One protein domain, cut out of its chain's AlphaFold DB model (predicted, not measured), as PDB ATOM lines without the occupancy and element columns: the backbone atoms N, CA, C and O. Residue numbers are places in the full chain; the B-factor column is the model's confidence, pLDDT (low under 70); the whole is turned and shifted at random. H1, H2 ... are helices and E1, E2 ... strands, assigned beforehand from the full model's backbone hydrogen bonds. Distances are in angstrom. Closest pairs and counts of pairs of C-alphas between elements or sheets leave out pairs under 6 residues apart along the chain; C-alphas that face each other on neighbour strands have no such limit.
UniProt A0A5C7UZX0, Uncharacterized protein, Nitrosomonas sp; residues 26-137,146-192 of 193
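AT A GLANCE: This is residues 26 to 137 and 146 to 192 of the 193 residues of an uncharacterized protein of Nitrosomonas sp (UniProt A0A5C7UZX0). Two strongly twisted sheets lie face to face as a sandwich, E1 E6 E7 E8 E9 E10 against E2 E3 E4 E5 E11, with their strands nearly aligned. H3 packs on the outward face of the first sheet, H1 covers edge strand E2 of the second, and H2 sits where both sheets come near it. The printed part has 159 residues, with three named helices and eleven named strands in the order E1 H1 E2 E3 E4 E5 H2 E6 E7 E8 E9 E10 H3 E11, class mixed. The first sheet is branched at E8; the second runs E2 E3 E4 E5 E11; both are antiparallel. The whole is compact and rounded, radius of gyration of the C-alphas 14.6 A, spans 45 by 39 by 27 A.

IN THESE COORDINATES: The larger sheet has E1, residues 26 to 29, from C-alpha 26 at (240.480, 180.544, 211.451); E6, 106 to 110; E7, 115 to 120, 16.5 A; E8, 123 to 134, 35.1 A; E9, 147 to 157, 32.3 A; and E10, 160 to 167, 21.2 A. The other has E2, 53 to 57; E3, 66 to 74, 25.0 A; E4, 79 to 85, 19.8 A; E5, 88 to 91; and E11, 188 to 191, to C-alpha 191 at (242.253, 155.972, 196.846). The helices are H1, 41 to 48; H2, 93 to 98; and H3, 170 to 178, 12.0 A.

HOW THE PARTS SIT: E6 and E7 lie on one side of E8, E9 on the other side. N 109 and O 132 of E6 and E8 are 2.8 A apart, N 116 and O 128 of E7 and E8 2.8 A, and N 131 and O 150 of E8 and E9 2.9 A, within hydrogen-bond range. E2 E3 E4 E5 form a meander, each strand the antiparallel neighbour of the one before; N 71 and O 82 of E3 and E4 are 2.8 A apart. The facing parts of the two sheets are 10.6 A centre to centre. H3 is on the branched sheet at a height of 7.7 A, over E8 and E9, along the strands at 15 degrees to E9 on the local plane; the closest C-alphas of H3 and E9 are Ala 173 and Val 153, 6.2 A. H2 is on the opposite face. H1 is over E2, slantwise at 37 degrees on the local plane. In H1, H2 and H3 every O i to N i+4 pair is within hydrogen-bond range.

THE WHOLE: The C-alphas of Ser 65 and Asp 137, the two farthest apart, are 45.2 A apart. Residues 138 to 145 are not printed, with 9.5 A between C-alphas 137 and 146. The link E1 to H1 is long. Mean pLDDT of the printed part is 95.0; residue 192 is under 70.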
ATOM      1  N   THR A  26     240.832 180.583 212.875       94.31
ATOM      2  CA  THR A  26     240.480 180.544 211.451       94.31
ATOM      3  C   THR A  26     241.688 180.945 210.616       94.31
ATOM      4  O   THR A  26     242.315 181.972 210.875       94.31
ATOM      5  N   GLU A  27     241.976 180.146 209.599       95.12
ATOM      6  CA  GLU A  27     242.910 180.432 208.515       95.12
ATOM      7  C   GLU A  27     242.118 180.576 207.213       95.12
ATOM      8  O   GLU A  27     241.083 179.936 207.036       95.12
ATOM      9  N   TYR A  28     242.577 181.434 206.305       96.94
ATOM     10  CA  TYR A  28     241.919 181.643 205.015       96.94
ATOM     11  C   TYR A  28     242.810 181.107 203.899       96.94
ATOM     12  O   TYR A  28     243.951 181.542 203.756       96.94
ATOM     13  N   ILE A  29     242.276 180.180 203.107       97.56
ATOM     14  CA  ILE A  29     242.958 179.605 201.946       97.56
ATOM     15  C   ILE A  29     242.475 180.363 200.710       97.56
ATOM     16  O   ILE A  29     241.280 180.356 200.402       97.56
ATOM     17  N   SER A  30     243.388 181.039 200.010       97.25
ATOM     18  CA  SER A  30     243.055 181.704 198.746       97.25
ATOM     19  C   SER A  30     242.669 180.661 197.697       97.25
ATOM     20  O   SER A  30     243.396 179.693 197.496       97.25
ATOM     21  N   LEU A  31     241.537 180.882 197.026       97.19
ATOM     22  CA  LEU A  31     241.051 180.063 195.907       97.19
ATOM     23  C   LEU A  31     241.206 180.789 194.562       97.19
ATOM     24  O   LEU A  31     240.557 180.445 193.576       97.19
ATOM     25  N   LYS A  32     242.001 181.863 194.530       95.31
ATOM     26  CA  LYS A  32     242.290 182.576 193.286       95.31
ATOM     27  C   LYS A  32     243.244 181.741 192.422       95.31
ATOM     28  O   LYS A  32     244.167 181.148 192.981       95.31
ATOM     29  N   PRO A  33     243.088 181.750 191.086       91.00
ATOM     30  CA  PRO A  33     243.942 180.966 190.192       91.00
ATOM     31  C   PRO A  33     245.444 181.235 190.354       91.00
ATOM     32  O   PRO A  33     246.237 180.309 190.278       91.00
ATOM     33  N   ASP A  34     245.833 182.480 190.633       93.94
ATOM     34  CA  ASP A  34     247.228 182.900 190.841       93.94
ATOM     35  C   ASP A  34     247.835 182.435 192.177       93.94
ATOM     36  O   ASP A  34     249.049 182.478 192.364       93.94
ATOM     37  N   SER A  35     246.992 182.011 193.119       94.44
ATOM     38  CA  SER A  35     247.387 181.554 194.453       94.44
ATOM     39  C   SER A  35     247.476 180.031 194.549       94.44
ATOM     40  O   SER A  35     248.029 179.506 195.518       94.44
ATOM     41  N   CYS A  36     246.902 179.328 193.575       97.00
ATOM     42  CA  CYS A  36     246.937 177.879 193.470       97.00
ATOM     43  C   CYS A  36     247.951 177.480 192.389       97.00
ATOM     44  O   CYS A  36     248.278 178.253 191.493       97.00
ATOM     45  N   LYS A  37     248.489 176.271 192.498       97.38
ATOM     46  CA  LYS A  37     249.530 175.746 191.611       97.38
ATOM     47  C   LYS A  37     249.065 174.458 190.948       97.38
ATOM     48  O   LYS A  37     248.132 173.809 191.419       97.38
ATOM     49  N   THR A  38     249.755 174.046 189.893       97.38
ATOM     50  CA  THR A  38     249.648 172.668 189.406       97.38
ATOM     51  C   THR A  38     250.083 171.716 190.530       97.38
ATOM     52  O   THR A  38     251.106 171.984 191.173       97.38
ATOM     53  N   PRO A  39     249.302 170.662 190.836       96.81
ATOM     54  CA  PRO A  39     249.719 169.656 191.808       96.81
ATOM     55  C   PRO A  39     250.908 168.838 191.277       96.81
ATOM     56  O   PRO A  39     251.350 169.034 190.148       96.81
ATOM     57  N   ASP A  40     251.429 167.922 192.094       95.75
ATOM     58  CA  ASP A  40     252.417 166.940 191.631       95.75
ATOM     59  C   ASP A  40     251.886 166.080 190.465       95.75
ATOM     60  O   ASP A  40     250.671 165.930 190.298       95.75
ATOM     61  N   ASP A  41     252.805 165.522 189.669       96.31
ATOM     62  CA  ASP A  41     252.493 164.813 188.420       96.31
ATOM     63  C   ASP A  41     251.502 163.670 188.630       96.31
ATOM     64  O   ASP A  41     250.545 163.529 187.875       96.31
ATOM     65  N   ALA A  42     251.663 162.898 189.704       94.25
ATOM     66  CA  ALA A  42     250.770 161.786 189.979       94.25
ATOM     67  C   ALA A  42     249.332 162.288 190.211       94.25
ATOM     68  O   ALA A  42     248.366 161.703 189.712       94.25
ATOM     69  N   VAL A  43     249.158 163.357 191.001       95.62
ATOM     70  CA  VAL A  43     247.833 163.935 191.261       95.62
ATOM     71  C   VAL A  43     247.270 164.547 189.988       95.62
ATOM     72  O   VAL A  43     246.091 164.353 189.693       95.62
ATOM     73  N   TYR A  44     248.099 165.251 189.222       97.00
ATOM     74  CA  TYR A  44     247.709 165.799 187.933       97.00
ATOM     75  C   TYR A  44     247.191 164.701 186.990       97.00
ATOM     76  O   TYR A  44     246.061 164.806 186.512       97.00
ATOM     77  N   ASP A  45     247.948 163.620 186.807       96.44
ATOM     78  CA  ASP A  45     247.612 162.481 185.943       96.44
ATOM     79  C   ASP A  45     246.341 161.758 186.396       96.44
ATOM     80  O   ASP A  45     245.488 161.372 185.585       96.44
ATOM     81  N   TYR A  46     246.151 161.633 187.711       95.19
ATOM     82  CA  TYR A  46     244.926 161.083 188.272       95.19
ATOM     83  C   TYR A  46     243.695 161.882 187.823       95.19
ATOM     84  O   TYR A  46     242.676 161.282 187.489       95.19
ATOM     85  N   TYR A  47     243.720 163.218 187.809       97.19
ATOM     86  CA  TYR A  47     242.585 164.038 187.343       97.19
ATOM     87  C   TYR A  47     242.507 164.149 185.817       97.19
ATOM     88  O   TYR A  47     241.420 163.973 185.259       97.19
ATOM     89  N   SER A  48     243.633 164.348 185.138       97.00
ATOM     90  CA  SER A  48     243.673 164.540 183.686       97.00
ATOM     91  C   SER A  48     243.202 163.297 182.920       97.00
ATOM     92  O   SER A  48     242.443 163.429 181.960       97.00
ATOM     93  N   SER A  49     243.524 162.088 183.399       96.38
ATOM     94  CA  SER A  49     243.044 160.815 182.824       96.38
ATOM     95  C   SER A  49     241.519 160.653 182.843       96.38
ATOM     96  O   SER A  49     240.969 159.833 182.108       96.38
ATOM     97  N   ARG A  50     240.816 161.454 183.654       95.19
ATOM     98  CA  ARG A  50     239.349 161.515 183.736       95.19
ATOM     99  C   ARG A  50     238.764 162.745 183.034       95.19
ATOM    100  O   ARG A  50     237.575 163.010 183.177       95.19
ATOM    101  N   GLY A  51     239.583 163.500 182.299       96.69
ATOM    102  CA  GLY A  51     239.175 164.735 181.627       96.69
ATOM    103  C   GLY A  51     238.916 165.900 182.585       96.69
ATOM    104  O   GLY A  51     238.129 166.784 182.262       96.69
ATOM    105  N   LEU A  52     239.533 165.890 183.773       97.81
ATOM    106  CA  LEU A  52     239.349 166.920 184.796       97.81
ATOM    107  C   LEU A  52     240.557 167.853 184.866       97.81
ATOM    108  O   LEU A  52     241.705 167.424 184.737       97.81
ATOM    109  N   ILE A  53     240.289 169.126 185.143       97.56
ATOM    110  CA  ILE A  53     241.309 170.120 185.477       97.56
ATOM    111  C   ILE A  53     241.438 170.162 186.998       97.56
ATOM    112  O   ILE A  53     240.441 170.096 187.720       97.56
ATOM    113  N   VAL A  54     242.670 170.274 187.490       98.00
ATOM    114  CA  VAL A  54     242.959 170.350 188.921       98.00
ATOM    115  C   VAL A  54     243.980 171.440 189.224       98.00
ATOM    116  O   VAL A  54     244.941 171.652 188.485       98.00
ATOM    117  N   SER A  55     243.784 172.137 190.337       98.12
ATOM    118  CA  SER A  55     244.765 173.055 190.918       98.12
ATOM    119  C   SER A  55     244.842 172.838 192.423       98.12
ATOM    120  O   SER A  55     243.821 172.674 193.086       98.12
ATOM    121  N   GLU A  56     246.049 172.833 192.976       98.19
ATOM    122  CA  GLU A  56     246.300 172.710 194.408       98.19
ATOM    123  C   GLU A  56     246.443 174.089 195.045       98.19
ATOM    124  O   GLU A  56     247.307 174.878 194.661       98.19
ATOM    125  N   CYS A  57     245.631 174.364 196.058       97.69
ATOM    126  CA  CYS A  57     245.740 175.577 196.854       97.69
ATOM    127  C   CYS A  57     246.408 175.229 198.188       97.69
ATOM    128  O   CYS A  57     245.957 174.343 198.919       97.69
ATOM    129  N   SER A  58     247.510 175.913 198.489       92.75
ATOM    130  CA  SER A  58     248.385 175.569 199.611       92.75
ATOM    131  C   SER A  58     247.663 175.623 200.958       92.75
ATOM    132  O   SER A  58     246.995 176.605 201.286       92.75
ATOM    133  N   THR A  59     247.871 174.592 201.777       93.44
ATOM    134  CA  THR A  59     247.528 174.598 203.203       93.44
ATOM    135  C   THR A  59     248.754 174.166 204.005       93.44
ATOM    136  O   THR A  59     249.511 173.311 203.553       93.44
ATOM    137  N   ASN A  60     248.956 174.752 205.186       90.56
ATOM    138  CA  ASN A  60     250.107 174.452 206.052       90.56
ATOM    139  C   ASN A  60     249.684 173.695 207.319       90.56
ATOM    140  O   ASN A  60     250.318 173.811 208.365       90.56
ATOM    141  N   THR A  61     248.572 172.965 207.247       93.81
ATOM    142  CA  THR A  61     247.957 172.315 208.404       93.81
ATOM    143  C   THR A  61     247.880 170.803 208.229       93.81
ATOM    144  O   THR A  61     248.149 170.248 207.162       93.81
ATOM    145  N   THR A  62     247.496 170.126 209.304       95.81
ATOM    146  CA  THR A  62     247.299 168.679 209.323       95.81
ATOM    147  C   THR A  62     245.917 168.335 209.855       95.81
ATOM    148  O   THR A  62     245.333 169.091 210.630       95.81
ATOM    149  N   VAL A  63     245.394 167.178 209.464       95.62
ATOM    150  CA  VAL A  63     244.245 166.539 210.110       95.62
ATOM    151  C   VAL A  63     244.775 165.298 210.810       95.62
ATOM    152  O   VAL A  63     245.214 164.368 210.143       95.62
ATOM    153  N   GLN A  64     244.762 165.288 212.146       91.25
ATOM    154  CA  GLN A  64     245.288 164.168 212.944       91.25
ATOM    155  C   GLN A  64     246.718 163.772 212.529       91.25
ATOM    156  O   GLN A  64     247.000 162.609 212.255       91.25
ATOM    157  N   SER A  65     247.607 164.766 212.429       92.44
ATOM    158  CA  SER A  65     249.014 164.609 212.018       92.44
ATOM    159  C   SER A  65     249.254 164.189 210.562       92.44
ATOM    160  O   SER A  65     250.408 164.083 210.156       92.44
ATOM    161  N   LEU A  66     248.209 164.008 209.749       94.38
ATOM    162  CA  LEU A  66     248.342 163.789 208.307       94.38
ATOM    163  C   LEU A  66     248.269 165.118 207.550       94.38
ATOM    164  O   LEU A  66     247.432 165.956 207.897       94.38
ATOM    165  N   PRO A  67     249.095 165.328 206.511       95.00
ATOM    166  CA  PRO A  67     249.062 166.559 205.731       95.00
ATOM    167  C   PRO A  67     247.691 166.744 205.081       95.00
ATOM    168  O   PRO A  67     247.134 165.797 204.516       95.00
ATOM    169  N   LEU A  68     247.163 167.966 205.165       97.19
ATOM    170  CA  LEU A  68     245.960 168.376 204.452       97.19
ATOM    171  C   LEU A  68     246.359 169.069 203.147       97.19
ATOM    172  O   LEU A  68     247.129 170.029 203.153       97.19
ATOM    173  N   ARG A  69     245.792 168.628 202.028       97.25
ATOM    174  CA  ARG A  69     245.914 169.305 200.730       97.25
ATOM    175  C   ARG A  69     244.524 169.615 200.195       97.25
ATOM    176  O   ARG A  69     243.605 168.809 200.359       97.25
ATOM    177  N   LEU A  70     244.374 170.782 199.579       98.31
ATOM    178  CA  LEU A  70     243.119 171.250 199.001       98.31
ATOM    179  C   LEU A  70     243.276 171.361 197.491       98.31
ATOM    180  O   LEU A  70     244.169 172.057 197.010       98.31
ATOM    181  N   PHE A  71     242.374 170.718 196.757       98.31
ATOM    182  CA  PHE A  71     242.330 170.769 195.306       98.31
ATOM    183  C   PHE A  71     241.028 171.405 194.838       98.31
ATOM    184  O   PHE A  71     239.948 170.983 195.248       98.31
ATOM    185  N   ILE A  72     241.125 172.395 193.956       98.44
ATOM    186  CA  ILE A  72     239.993 172.826 193.139       98.44
ATOM    187  C   ILE A  72     239.981 171.916 191.918       98.44
ATOM    188  O   ILE A  72     240.966 171.856 191.184       98.44
ATOM    189  N   VAL A  73     238.878 171.201 191.734       98.31
ATOM    190  CA  VAL A  73     238.678 170.282 190.614       98.31
ATOM    191  C   VAL A  73     237.549 170.824 189.760       98.31
ATOM    192  O   VAL A  73     236.529 171.275 190.291       98.31
ATOM    193  N   SER A  74     237.724 170.806 188.443       97.81
ATOM    194  CA  SER A  74     236.731 171.342 187.528       97.81
ATOM    195  C   SER A  74     236.599 170.548 186.235       97.81
ATOM    196  O   SER A  74     237.523 169.894 185.755       97.81
ATOM    197  N   THR A  75     235.405 170.670 185.676       97.00
ATOM    198  CA  THR A  75     235.069 170.410 184.276       97.00
ATOM    199  C   THR A  75     234.995 171.754 183.544       97.00
ATOM    200  O   THR A  75     235.372 172.789 184.100       97.00
ATOM    201  N   ASP A  76     234.500 171.755 182.314       91.50
ATOM    202  CA  ASP A  76     234.114 172.961 181.581       91.50
ATOM    203  C   ASP A  76     232.944 173.716 182.242       91.50
ATOM    204  O   ASP A  76     232.927 174.946 182.257       91.50
ATOM    205  N   GLU A  77     231.982 172.994 182.821       93.44
ATOM    206  CA  GLU A  77     230.738 173.573 183.346       93.44
ATOM    207  C   GLU A  77     230.714 173.781 184.870       93.44
ATOM    208  O   GLU A  77     229.965 174.621 185.385       93.44
ATOM    209  N   ARG A  78     231.440 172.950 185.624       97.50
ATOM    210  CA  ARG A  78     231.274 172.812 187.081       97.50
ATOM    211  C   ARG A  78     232.603 172.663 187.795       97.50
ATOM    212  O   ARG A  78     233.515 172.027 187.269       97.50
ATOM    213  N   SER A  79     232.668 173.135 189.036       98.31
ATOM    214  CA  SER A  79     233.831 172.951 189.908       98.31
ATOM    215  C   SER A  79     233.447 172.675 191.359       98.31
ATOM    216  O   SER A  79     232.396 173.099 191.846       98.31
ATOM    217  N   TRP A  80     234.312 171.940 192.054       98.56
ATOM    218  CA  TRP A  80     234.158 171.523 193.448       98.56
ATOM    219  C   TRP A  80     235.529 171.447 194.143       98.56
ATOM    220  O   TRP A  80     236.563 171.713 193.529       98.56
ATOM    221  N   ILE A  81     235.538 171.123 195.441       98.50
ATOM    222  CA  ILE A  81     236.775 170.951 196.218       98.50
ATOM    223  C   ILE A  81     236.985 169.478 196.560       98.50
ATOM    224  O   ILE A  81     236.122 168.859 197.185       98.50
ATOM    225  N   ASP A  82     238.150 168.943 196.233       98.44
ATOM    226  CA  ASP A  82     238.619 167.666 196.764       98.44
ATOM    227  C   ASP A  82     239.673 167.923 197.849       98.44
ATOM    228  O   ASP A  82     240.459 168.870 197.775       98.44
ATOM    229  N   LEU A  83     239.681 167.090 198.889       98.19
ATOM    230  CA  LEU A  83     240.628 167.186 200.001       98.19
ATOM    231  C   LEU A  83     241.457 165.915 200.080       98.19
ATOM    232  O   LEU A  83     240.887 164.834 200.221       98.19
ATOM    233  N   ALA A  84     242.783 166.026 200.054       96.75
ATOM    234  CA  ALA A  84     243.637 164.907 200.437       96.75
ATOM    235  C   ALA A  84     244.039 165.018 201.906       96.75
ATOM    236  O   ALA A  84     244.532 166.054 202.352       96.75
ATOM    237  N   ILE A  85     243.827 163.930 202.645       95.88
ATOM    238  CA  ILE A  85     244.315 163.743 204.011       95.88
ATOM    239  C   ILE A  85     245.258 162.542 203.970       95.88
ATOM    240  O   ILE A  85     244.814 161.399 203.818       95.88
ATOM    241  N   GLY A  86     246.564 162.805 204.031       92.44
ATOM    242  CA  GLY A  86     247.568 161.799 203.674       92.44
ATOM    243  C   GLY A  86     247.371 161.332 202.227       92.44
ATOM    244  O   GLY A  86     247.298 162.156 201.321       92.44
ATOM    245  N   ASN A  87     247.220 160.020 202.020       91.25
ATOM    246  CA  ASN A  87     247.073 159.414 200.685       91.25
ATOM    247  C   ASN A  87     245.606 159.195 200.266       91.25
ATOM    248  O   ASN A  87     245.325 158.532 199.271       91.25
ATOM    249  N   THR A  88     244.646 159.690 201.053       95.19
ATOM    250  CA  THR A  88     243.214 159.492 200.788       95.19
ATOM    251  C   THR A  88     242.591 160.772 200.260       95.19
ATOM    252  O   THR A  88     242.647 161.795 200.944       95.19
ATOM    253  N   ILE A  89     241.950 160.703 199.090       96.62
ATOM    254  CA  ILE A  89     241.206 161.820 198.502       96.62
ATOM    255  C   ILE A  89     239.733 161.705 198.894       96.62
ATOM    256  O   ILE A  89     239.080 160.687 198.665       96.62
ATOM    257  N   TRP A  90     239.199 162.782 199.453       97.88
ATOM    258  CA  TRP A  90     237.803 162.954 199.818       97.88
ATOM    259  C   TRP A  90     237.165 163.945 198.863       97.88
ATOM    260  O   TRP A  90     237.489 165.134 198.890       97.88
ATOM    261  N   SER A  91     236.260 163.453 198.024       98.25
ATOM    262  CA  SER A  91     235.662 164.260 196.974       98.25
ATOM    263  C   SER A  91     234.317 164.848 197.369       98.25
ATOM    264  O   SER A  91     233.419 164.132 197.829       98.25
ATOM    265  N   SER A  92     234.166 166.157 197.148       98.56
ATOM    266  CA  SER A  92     232.885 166.848 197.331       98.56
ATOM    267  C   SER A  92     232.008 166.879 196.085       98.56
ATOM    268  O   SER A  92     230.887 167.377 196.168       98.56
ATOM    269  N   GLU A  93     232.464 166.308 194.968       98.25
ATOM    270  CA  GLU A  93     231.759 166.320 193.682       98.25
ATOM    271  C   GLU A  93     230.286 165.927 193.836       98.25
ATOM    272  O   GLU A  93     229.389 166.641 193.398       98.25
ATOM    273  N   GLN A  94     230.016 164.819 194.531       97.69
ATOM    274  CA  GLN A  94     228.649 164.356 194.765       97.69
ATOM    275  C   GLN A  94     227.811 165.413 195.483       97.69
ATOM    276  O   GLN A  94     226.713 165.730 195.034       97.69
ATOM    277  N   GLU A  95     228.335 165.992 196.561       98.12
ATOM    278  CA  GLU A  95     227.615 166.981 197.360       98.12
ATOM    279  C   GLU A  95     227.385 168.291 196.605       98.12
ATOM    280  O   GLU A  95     226.323 168.887 196.767       98.12
ATOM    281  N   VAL A  96     228.354 168.729 195.798       97.88
ATOM    282  CA  VAL A  96     228.307 170.004 195.069       97.88
ATOM    283  C   VAL A  96     227.497 169.897 193.778       97.88
ATOM    284  O   VAL A  96     226.740 170.811 193.457       97.88
ATOM    285  N   VAL A  97     227.641 168.795 193.040       97.19
ATOM    286  CA  VAL A  97     227.145 168.662 191.664       97.19
ATOM    287  C   VAL A  97     225.865 167.827 191.580       97.19
ATOM    288  O   VAL A  97     224.895 168.239 190.940       97.19
ATOM    289  N   TYR A  98     225.833 166.656 192.221       96.31
ATOM    290  CA  TYR A  98     224.837 165.623 191.896       96.31
ATOM    291  C   TYR A  98     223.738 165.425 192.946       96.31
ATOM    292  O   TYR A  98     222.655 164.939 192.618       96.31
ATOM    293  N   LYS A  99     223.972 165.781 194.214       96.81
ATOM    294  CA  LYS A  99     222.972 165.609 195.279       96.81
ATOM    295  C   LYS A  99     221.832 166.606 195.118       96.81
ATOM    296  O   LYS A  99     222.000 167.796 195.362       96.81
ATOM    297  N   LYS A 100     220.653 166.101 194.749       94.19
ATOM    298  CA  LYS A 100     219.457 166.899 194.445       94.19
ATOM    299  C   LYS A 100     219.081 167.873 195.565       94.19
ATOM    300  O   LYS A 100     218.763 169.022 195.300       94.19
ATOM    301  N   GLU A 101     219.158 167.444 196.818       95.38
ATOM    302  CA  GLU A 101     218.854 168.271 197.990       95.38
ATOM    303  C   GLU A 101     219.868 169.398 198.242       95.38
ATOM    304  O   GLU A 101     219.571 170.341 198.975       95.38
ATOM    305  N   ASN A 102     221.054 169.313 197.635       96.12
ATOM    306  CA  ASN A 102     222.080 170.344 197.711       96.12
ATOM    307  C   ASN A 102     222.055 171.291 196.504       96.12
ATOM    308  O   ASN A 102     222.773 172.289 196.505       96.12
ATOM    309  N   GLN A 103     221.251 171.006 195.478       94.81
ATOM    310  CA  GLN A 103     221.168 171.837 194.284       94.81
ATOM    311  C   GLN A 103     220.379 173.116 194.581       94.81
ATOM    312  O   GLN A 103     219.228 173.086 195.010       94.81
ATOM    313  N   PHE A 104     221.014 174.264 194.351       94.06
ATOM    314  CA  PHE A 104     220.416 175.586 194.563       94.06
ATOM    315  C   PHE A 104     220.501 176.487 193.324       94.06
ATOM    316  O   PHE A 104     220.131 177.655 193.412       94.06
ATOM    317  N   GLY A 105     221.010 175.960 192.212       93.44
ATOM    318  CA  GLY A 105     221.169 176.642 190.937       93.44
ATOM    319  C   GLY A 105     221.823 175.730 189.894       93.44
ATOM    320  O   GLY A 105     222.228 174.608 190.208       93.44
ATOM    321  N   TYR A 106     221.929 176.214 188.659       92.81
ATOM    322  CA  TYR A 106     222.648 175.545 187.575       92.81
ATOM    323  C   TYR A 106     224.151 175.838 187.641       92.81
ATOM    324  O   TYR A 106     224.560 176.896 188.117       92.81
ATOM    325  N   PHE A 107     224.959 174.908 187.125       94.75
ATOM    326  CA  PHE A 107     226.410 175.075 186.946       94.75
ATOM    327  C   PHE A 107     227.141 175.530 188.228       94.75
ATOM    328  O   PHE A 107     227.678 176.642 188.286       94.75
ATOM    329  N   PRO A 108     227.120 174.710 189.298       97.19
ATOM    330  CA  PRO A 108     227.784 175.050 190.548       97.19
ATOM    331  C   PRO A 108     229.296 175.161 190.342       97.19
ATOM    332  O   PRO A 108     229.927 174.265 189.781       97.19
ATOM    333  N   ASN A 109     229.865 176.261 190.822       97.88
ATOM    334  CA  ASN A 109     231.282 176.555 190.705       97.88
ATOM    335  C   ASN A 109     231.858 177.112 192.007       97.88
ATOM    336  O   ASN A 109     231.235 177.936 192.686       97.88
ATOM    337  N   VAL A 110     233.065 176.667 192.349       97.00
ATOM    338  CA  VAL A 110     233.866 177.224 193.438       97.00
ATOM    339  C   VAL A 110     234.359 178.597 192.994       97.00
ATOM    340  O   VAL A 110     235.099 178.726 192.025       97.00
ATOM    341  N   GLY A 111     233.900 179.641 193.680       87.12
ATOM    342  CA  GLY A 111     234.301 181.009 193.360       87.12
ATOM    343  C   GLY A 111     235.685 181.357 193.915       87.12
ATOM    344  O   GLY A 111     236.246 180.647 194.739       87.12
ATOM    345  N   HIS A 112     236.187 182.544 193.573       92.56
ATOM    346  CA  HIS A 112     237.475 183.055 194.075       92.56
ATOM    347  C   HIS A 112     237.434 183.541 195.538       92.56
ATOM    348  O   HIS A 112     238.387 184.148 196.029       92.56
ATOM    349  N   THR A 113     236.310 183.343 196.236       95.62
ATOM    350  CA  THR A 113     236.203 183.685 197.660       95.62
ATOM    351  C   THR A 113     237.068 182.712 198.459       95.62
ATOM    352  O   THR A 113     236.919 181.510 198.249       95.62
ATOM    353  N   PRO A 114     237.925 183.178 199.385       97.62
ATOM    354  CA  PRO A 114     238.749 182.285 200.189       97.62
ATOM    355  C   PRO A 114     237.918 181.240 200.939       97.62
ATOM    356  O   PRO A 114     236.833 181.549 201.443       97.62
ATOM    357  N   ALA A 115     238.445 180.023 201.050       98.31
ATOM    358  CA  ALA A 115     237.898 179.035 201.969       98.31
ATOM    359  C   ALA A 115     238.335 179.367 203.403       98.31
ATOM    360  O   ALA A 115     239.476 179.771 203.633       98.31
ATOM    361  N   GLU A 116     237.441 179.185 204.371       97.88
ATOM    362  CA  GLU A 116     237.760 179.292 205.793       97.88
ATOM    363  C   GLU A 116     238.128 177.910 206.331       97.88
ATOM    364  O   GLU A 116     237.300 177.000 206.373       97.88
ATOM    365  N   LEU A 117     239.369 177.758 206.772       97.69
ATOM    366  CA  LEU A 117     239.874 176.572 207.437       97.69
ATOM    367  C   LEU A 117     239.855 176.816 208.943       97.69
ATOM    368  O   LEU A 117     240.527 177.713 209.455       97.69
ATOM    369  N   ARG A 118     239.068 176.030 209.669       95.44
ATOM    370  CA  ARG A 118     239.027 176.088 211.133       95.44
ATOM    371  C   ARG A 118     240.102 175.162 211.683       95.44
ATOM    372  O   ARG A 118     240.177 173.999 211.282       95.44
ATOM    373  N   THR A 119     240.912 175.660 212.609       94.06
ATOM    374  CA  THR A 119     242.023 174.923 213.221       94.06
ATOM    375  C   THR A 119     241.938 174.935 214.743       94.06
ATOM    376  O   THR A 119     241.394 175.845 215.365       94.06
ATOM    377  N   SER A 120     242.472 173.884 215.349       91.31
ATOM    378  CA  SER A 120     242.653 173.703 216.788       91.31
ATOM    379  C   SER A 120     244.127 173.378 217.062       91.31
ATOM    380  O   SER A 120     244.867 173.101 216.112       91.31
ATOM    381  N   PRO A 121     244.575 173.326 218.327       89.69
ATOM    382  CA  PRO A 121     245.925 172.855 218.644       89.69
ATOM    383  C   PRO A 121     246.240 171.445 218.110       89.69
ATOM    384  O   PRO A 121     247.402 171.131 217.877       89.69
ATOM    385  N   ALA A 122     245.222 170.605 217.879       88.12
ATOM    386  CA  ALA A 122     245.372 169.255 217.331       88.12
ATOM    387  C   ALA A 122     245.389 169.198 215.786       88.12
ATOM    388  O   ALA A 122     245.492 168.112 215.214       88.12
ATOM    389  N   GLY A 123     245.256 170.343 215.106       93.00
ATOM    390  CA  GLY A 123     245.164 170.440 213.650       93.00
ATOM    391  C   GLY A 123     243.817 170.978 213.165       93.00
ATOM    392  O   GLY A 123     243.016 171.523 213.934       93.00
ATOM    393  N   ALA A 124     243.573 170.855 211.865       95.50
ATOM    394  CA  ALA A 124     242.359 171.317 211.216       95.50
ATOM    395  C   ALA A 124     241.127 170.530 211.677       95.50
ATOM    396  O   ALA A 124     241.154 169.304 211.789       95.50
ATOM    397  N   VAL A 125     240.026 171.247 211.903       95.50
ATOM    398  CA  VAL A 125     238.750 170.690 212.381       95.50
ATOM    399  C   VAL A 125     237.640 170.763 211.333       95.50
ATOM    400  O   VAL A 125     236.652 170.031 211.418       95.50
ATOM    401  N   GLY A 126     237.795 171.618 210.322       97.31
ATOM    402  CA  GLY A 126     236.850 171.699 209.220       97.31
ATOM    403  C   GLY A 126     237.153 172.804 208.222       97.31
ATOM    404  O   GLY A 126     238.035 173.637 208.433       97.31
ATOM    405  N   LEU A 127     236.387 172.803 207.140       98.44
ATOM    406  CA  LEU A 127     236.495 173.715 206.012       98.44
ATOM    407  C   LEU A 127     235.119 174.292 205.679       98.44
ATOM    408  O   LEU A 127     234.123 173.568 205.636       98.44
ATOM    409  N   ILE A 128     235.076 175.588 205.395       98.62
ATOM    410  CA  ILE A 128     233.917 176.281 204.840       98.62
ATOM    411  C   ILE A 128     234.344 176.905 203.518       98.62
ATOM    412  O   ILE A 128     235.343 177.614 203.465       98.62
ATOM    413  N   PHE A 129     233.582 176.700 202.452       98.56
ATOM    414  CA  PHE A 129     233.859 177.347 201.168       98.56
ATOM    415  C   PHE A 129     232.569 177.706 200.448       98.56
ATOM    416  O   PHE A 129     231.507 177.130 200.695       98.56
ATOM    417  N   ARG A 130     232.659 178.705 199.571       98.38
ATOM    418  CA  ARG A 130     231.515 179.233 198.833       98.38
ATOM    419  C   ARG A 130     231.445 178.617 197.446       98.38
ATOM    420  O   ARG A 130     232.405 178.677 196.685       98.38
ATOM    421  N   VAL A 131     230.258 178.137 197.104       98.31
ATOM    422  CA  VAL A 131     229.886 177.748 195.746       98.31
ATOM    423  C   VAL A 131     228.848 178.737 195.241       98.31
ATOM    424  O   VAL A 131     227.917 179.110 195.964       98.31
ATOM    425  N   THR A 132     229.017 179.172 194.001       96.94
ATOM    426  CA  THR A 132     228.069 180.005 193.263       96.94
ATOM    427  C   THR A 132     227.431 179.193 192.148       96.94
ATOM    428  O   THR A 132     228.090 178.345 191.559       96.94
ATOM    429  N   ALA A 133     226.171 179.465 191.848       95.56
ATOM    430  CA  ALA A 133     225.429 178.818 190.776       95.56
ATOM    431  C   ALA A 133     224.494 179.841 190.118       95.56
ATOM    432  O   ALA A 133     224.109 180.831 190.747       95.56
ATOM    433  N   GLN A 134     224.109 179.606 188.869       93.00
ATOM    434  CA  GLN A 134     223.074 180.388 188.196       93.00
ATOM    435  C   GLN A 134     221.703 180.083 188.813       93.00
ATOM    436  O   GLN A 134     221.374 178.925 189.056       93.00
ATOM    437  N   ASN A 135     220.886 181.104 189.065       89.88
ATOM    438  CA  ASN A 135     219.566 180.913 189.666       89.88
ATOM    439  C   ASN A 135     218.613 180.115 188.744       89.88
ATOM    440  O   ASN A 135     218.546 180.389 187.547       89.88
ATOM    441  N   PHE A 136     217.858 179.159 189.306       84.69
ATOM    442  CA  PHE A 136     216.865 178.355 188.578       84.69
ATOM    443  C   PHE A 136     215.694 179.186 188.046       84.69
ATOM    444  O   PHE A 136     215.224 178.943 186.937       84.69
ATOM    445  N   ASP A 137     215.247 180.166 188.832       74.69
ATOM    446  CA  ASP A 137     213.959 180.840 188.631       74.69
ATOM    447  C   ASP A 137     214.021 182.011 187.639       74.69
ATOM    448  O   ASP A 137     213.011 182.666 187.383       74.69
ATOM    449  N   SER A 146     221.485 186.295 187.009       80.81
ATOM    450  CA  SER A 146     221.640 186.343 188.469       80.81
ATOM    451  C   SER A 146     222.312 185.073 188.995       80.81
ATOM    452  O   SER A 146     221.977 183.946 188.616       80.81
ATOM    453  N   SER A 147     223.268 185.265 189.902       89.00
ATOM    454  CA  SER A 147     223.924 184.178 190.619       89.00
ATOM    455  C   SER A 147     223.425 184.097 192.058       89.00
ATOM    456  O   SER A 147     223.113 185.094 192.711       89.00
ATOM    457  N   VAL A 148     223.353 182.876 192.564       93.88
ATOM    458  CA  VAL A 148     223.070 182.550 193.959       93.88
ATOM    459  C   VAL A 148     224.286 181.848 194.543       93.88
ATOM    460  O   VAL A 148     225.048 181.210 193.822       93.88
ATOM    461  N   SER A 149     224.499 181.958 195.856       95.69
ATOM    462  CA  SER A 149     225.620 181.280 196.517       95.69
ATOM    463  C   SER A 149     225.209 180.548 197.785       95.69
ATOM    464  O   SER A 149     224.243 180.925 198.464       95.69
ATOM    465  N   ARG A 150     225.950 179.488 198.107       97.75
ATOM    466  CA  ARG A 150     225.868 178.746 199.367       97.75
ATOM    467  C   ARG A 150     227.264 178.463 199.893       97.75
ATOM    468  O   ARG A 150     228.219 178.349 199.130       97.75
ATOM    469  N   LEU A 151     227.357 178.354 201.208       98.50
ATOM    470  CA  LEU A 151     228.532 177.881 201.912       98.50
ATOM    471  C   LEU A 151     228.355 176.394 202.183       98.50
ATOM    472  O   LEU A 151     227.368 176.002 202.808       98.50
ATOM    473  N   PHE A 152     229.302 175.599 201.709       98.56
ATOM    474  CA  PHE A 152     229.436 174.190 202.043       98.56
ATOM    475  C   PHE A 152     230.300 174.070 203.291       98.56
ATOM    476  O   PHE A 152     231.312 174.761 203.411       98.56
ATOM    477  N   VAL A 153     229.882 173.210 204.219       98.56
ATOM    478  CA  VAL A 153     230.542 173.050 205.516       98.56
ATOM    479  C   VAL A 153     230.980 171.606 205.704       98.56
ATOM    480  O   VAL A 153     230.140 170.702 205.748       98.56
ATOM    481  N   PHE A 154     232.288 171.402 205.838       98.44
ATOM    482  CA  PHE A 154     232.908 170.096 206.043       98.44
ATOM    483  C   PHE A 154     233.599 170.023 207.401       98.44
ATOM    484  O   PHE A 154     234.437 170.861 207.705       98.44
ATOM    485  N   SER A 155     233.299 168.999 208.195       97.62
ATOM    486  CA  SER A 155     233.998 168.687 209.446       97.62
ATOM    487  C   SER A 155     234.994 167.552 209.233       97.62
ATOM    488  O   SER A 155     234.713 166.600 208.504       97.62
ATOM    489  N   PHE A 156     236.145 167.635 209.894       96.25
ATOM    490  CA  PHE A 156     237.163 166.592 209.886       96.25
ATOM    491  C   PHE A 156     237.041 165.747 211.153       96.25
ATOM    492  O   PHE A 156     237.215 166.246 212.264       96.25
ATOM    493  N   ARG A 157     236.702 164.462 210.998       89.81
ATOM    494  CA  ARG A 157     236.465 163.531 212.114       89.81
ATOM    495  C   ARG A 157     237.153 162.204 211.838       89.81
ATOM    496  O   ARG A 157     236.829 161.553 210.849       89.81
ATOM    497  N   ASN A 158     238.061 161.780 212.717       85.81
ATOM    498  CA  ASN A 158     238.765 160.491 212.609       85.81
ATOM    499  C   ASN A 158     239.427 160.288 211.232       85.81
ATOM    500  O   ASN A 158     239.229 159.254 210.599       85.81
ATOM    501  N   SER A 159     240.127 161.317 210.740       85.31
ATOM    502  CA  SER A 159     240.742 161.375 209.398       85.31
ATOM    503  C   SER A 159     239.770 161.208 208.226       85.31
ATOM    504  O   SER A 159     240.178 160.910 207.104       85.31
ATOM    505  N   LYS A 160     238.476 161.424 208.465       93.69
ATOM    506  CA  LYS A 160     237.442 161.430 207.438       93.69
ATOM    507  C   LYS A 160     236.837 162.816 207.265       93.69
ATOM    508  O   LYS A 160     236.803 163.608 208.209       93.69
ATOM    509  N   VAL A 161     236.298 163.080 206.076       97.81
ATOM    510  CA  VAL A 161     235.621 164.345 205.773       97.81
ATOM    511  C   VAL A 161     234.114 164.146 205.768       97.81
ATOM    512  O   VAL A 161     233.565 163.385 204.972       97.81
ATOM    513  N   CYS A 162     233.449 164.848 206.674       97.88
ATOM    514  CA  CYS A 162     232.012 164.819 206.838       97.88
ATOM    515  C   CYS A 162     231.373 166.102 206.302       97.88
ATOM    516  O   CYS A 162     231.712 167.196 206.743       97.88
ATOM    517  N   PHE A 163     230.379 165.972 205.434       98.19
ATOM    518  CA  PHE A 163     229.499 167.070 205.062       98.19
ATOM    519  C   PHE A 163     228.462 167.339 206.157       98.19
ATOM    520  O   PHE A 163     227.666 166.465 206.505       98.19
ATOM    521  N   LEU A 164     228.458 168.564 206.689       98.12
ATOM    522  CA  LEU A 164     227.496 169.011 207.702       98.12
ATOM    523  C   LEU A 164     226.274 169.702 207.091       98.12
ATOM    524  O   LEU A 164     225.190 169.690 207.677       98.12
ATOM    525  N   GLY A 165     226.418 170.294 205.906       97.62
ATOM    526  CA  GLY A 165     225.314 170.916 205.188       97.62
ATOM    527  C   GLY A 165     225.679 172.206 204.464       97.62
ATOM    528  O   GLY A 165     226.847 172.566 204.305       97.62
ATOM    529  N   LEU A 166     224.619 172.894 204.040       97.69
ATOM    530  CA  LEU A 166     224.657 174.155 203.315       97.69
ATOM    531  C   LEU A 166     224.100 175.281 204.163       97.69
ATOM    532  O   LEU A 166     223.124 175.107 204.892       97.69
ATOM    533  N   THR A 167     224.653 176.471 203.985       97.69
ATOM    534  CA  THR A 167     224.099 177.685 204.578       97.69
ATOM    535  C   THR A 167     224.356 178.912 203.707       97.69
ATOM    536  O   THR A 167     225.033 178.845 202.683       97.69
ATOM    537  N   ARG A 168     223.758 180.044 204.076       96.81
ATOM    538  CA  ARG A 168     223.903 181.337 203.392       96.81
ATOM    539  C   ARG A 168     224.814 182.310 204.144       96.81
ATOM    540  O   ARG A 168     225.223 183.305 203.555       96.81
ATOM    541  N   SER A 169     225.134 182.044 205.413       97.19
ATOM    542  CA  SER A 169     225.900 182.958 206.268       97.19
ATOM    543  C   SER A 169     227.132 182.286 206.876       97.19
ATOM    544  O   SER A 169     227.097 181.112 207.251       97.19
ATOM    545  N   ASN A 170     228.216 183.054 207.014       96.25
ATOM    546  CA  ASN A 170     229.442 182.580 207.656       96.25
ATOM    547  C   ASN A 170     229.193 182.231 209.130       96.25
ATOM    548  O   ASN A 170     229.706 181.228 209.612       96.25
ATOM    549  N   THR A 171     228.365 183.005 209.838       96.75
ATOM    550  CA  THR A 171     228.029 182.739 211.246       96.75
ATOM    551  C   THR A 171     227.366 181.377 211.416       96.75
ATOM    552  O   THR A 171     227.810 180.581 212.233       96.75
ATOM    553  N   THR A 172     226.353 181.051 210.607       97.62
ATOM    554  CA  THR A 172     225.720 179.728 210.669       97.62
ATOM    555  C   THR A 172     226.689 178.627 210.235       97.62
ATOM    556  O   THR A 172     226.668 177.551 210.819       97.62
ATOM    557  N   ALA A 173     227.559 178.882 209.251       97.62
ATOM    558  CA  ALA A 173     228.552 177.903 208.802       97.62
ATOM    559  C   ALA A 173     229.554 177.554 209.910       97.62
ATOM    560  O   ALA A 173     229.832 176.382 210.150       97.62
ATOM    561  N   ARG A 174     230.046 178.570 210.622       96.31
ATOM    562  CA  ARG A 174     230.934 178.410 211.779       96.31
ATOM    563  C   ARG A 174     230.216 177.708 212.923       96.31
ATOM    564  O   ARG A 174     230.750 176.742 213.446       96.31
ATOM    565  N   ASN A 175     228.968 178.083 213.211       95.50
ATOM    566  CA  ASN A 175     228.163 177.401 214.226       95.50
ATOM    567  C   ASN A 175     227.968 175.911 213.914       95.50
ATOM    568  O   ASN A 175     227.986 175.109 214.840       95.50
ATOM    569  N   LEU A 176     227.808 175.522 212.642       96.12
ATOM    570  CA  LEU A 176     227.743 174.107 212.257       96.12
ATOM    571  C   LEU A 176     229.041 173.360 212.601       96.12
ATOM    572  O   LEU A 176     228.959 172.214 213.030       96.12
ATOM    573  N   LEU A 177     230.211 173.990 212.439       93.75
ATOM    574  CA  LEU A 177     231.506 173.393 212.798       93.75
ATOM    575  C   LEU A 177     231.776 173.376 214.300       93.75
ATOM    576  O   LEU A 177     232.321 172.400 214.804       93.75
ATOM    577  N   ASP A 178     231.422 174.455 214.992       90.25
ATOM    578  CA  ASP A 178     231.701 174.620 216.416       90.25
ATOM    579  C   ASP A 178     230.709 173.816 217.288       90.25
ATOM    580  O   ASP A 178     230.979 173.544 218.457       90.25
ATOM    581  N   SER A 179     229.569 173.404 216.721       86.81
ATOM    582  CA  SER A 179     228.564 172.572 217.389       86.81
ATOM    583  C   SER A 179     228.788 171.082 217.112       86.81
ATOM    584  O   SER A 179     229.245 170.692 216.039       86.81
ATOM    585  N   ASN A 180     228.367 170.213 218.037       84.12
ATOM    586  CA  ASN A 180     228.405 168.757 217.848       84.12
ATOM    587  C   ASN A 180     227.263 168.256 216.937       84.12
ATOM    588  O   ASN A 180     226.492 167.372 217.304       84.12
ATOM    589  N   VAL A 181     227.117 168.865 215.758       91.62
ATOM    590  CA  VAL A 181     226.116 168.476 214.758       91.62
ATOM    591  C   VAL A 181     226.463 167.091 214.226       91.62
ATOM    592  O   VAL A 181     227.636 166.768 214.015       91.62
ATOM    593  N   GLU A 182     225.453 166.255 214.011       92.81
ATOM    594  CA  GLU A 182     225.658 164.936 213.425       92.81
ATOM    595  C   GLU A 182     226.169 165.027 211.989       92.81
ATOM    596  O   GLU A 182     225.865 165.951 211.230       92.81
ATOM    597  N   CYS A 183     226.961 164.029 211.607       95.69
ATOM    598  CA  CYS A 183     227.441 163.952 210.248       95.69
ATOM    599  C   CYS A 183     226.293 163.623 209.296       95.69
ATOM    600  O   CYS A 183     225.749 162.524 209.377       95.69
ATOM    601  N   LYS A 184     225.952 164.523 208.362       96.12
ATOM    602  CA  LYS A 184     224.898 164.213 207.384       96.12
ATOM    603  C   LYS A 184     225.351 163.119 206.434       96.12
ATOM    604  O   LYS A 184     224.604 162.181 206.174       96.12
ATOM    605  N   ARG A 185     226.568 163.256 205.905       95.50
ATOM    606  CA  ARG A 185     227.186 162.277 205.011       95.50
ATOM    607  C   ARG A 185     228.698 162.343 205.053       95.50
ATOM    608  O   ARG A 185     229.285 163.416 205.155       95.50
ATOM    609  N   MET A 186     229.315 161.186 204.873       97.50
ATOM    610  CA  MET A 186     230.736 161.103 204.560       97.50
ATOM    611  C   MET A 186     230.961 161.443 203.087       97.50
ATOM    612  O   MET A 186     230.201 160.979 202.235       97.50
ATOM    613  N   LEU A 187     231.997 162.229 202.788       97.94
ATOM    614  CA  LEU A 187     232.395 162.481 201.404       97.94
ATOM    615  C   LEU A 187     232.874 161.190 200.730       97.94
ATOM    616  O   LEU A 187     233.347 160.262 201.395       97.94
ATOM    617  N   LYS A 188     232.749 161.132 199.401       96.75
ATOM    618  CA  LYS A 188     233.185 159.972 198.617       96.75
ATOM    619  C   LYS A 188     234.701 159.835 198.727       96.75
ATOM    620  O   LYS A 188     235.425 160.803 198.513       96.75
ATOM    621  N   VAL A 189     235.165 158.626 199.026       95.62
ATOM    622  CA  VAL A 189     236.592 158.308 199.074       95.62
ATOM    623  C   VAL A 189     237.056 157.847 197.703       95.62
ATOM    624  O   VAL A 189     236.434 156.971 197.105       95.62
ATOM    625  N   ASN A 190     238.179 158.393 197.258       89.81
ATOM    626  CA  ASN A 190     238.986 157.829 196.195       89.81
ATOM    627  C   ASN A 190     240.373 157.516 196.769       89.81
ATOM    628  O   ASN A 190     240.947 158.324 197.506       89.81
ATOM    629  N   GLN A 191     240.896 156.333 196.461       76.88
ATOM    630  CA  GLN A 191     242.253 155.972 196.846       76.88
ATOM    631  C   GLN A 191     243.221 156.393 195.752       76.88
ATOM    632  O   GLN A 191     242.963 156.186 194.567       76.88
ATOM    633  N   PHE A 192     244.314 157.005 196.184       65.31
ATOM    634  CA  PHE A 192     245.464 157.254 195.345       65.31
ATOM    635  C   PHE A 192     246.315 155.979 195.356       65.31
ATOM    636  O   PHE A 192     246.743 155.556 196.434       65.31
TER     637      PHE A 192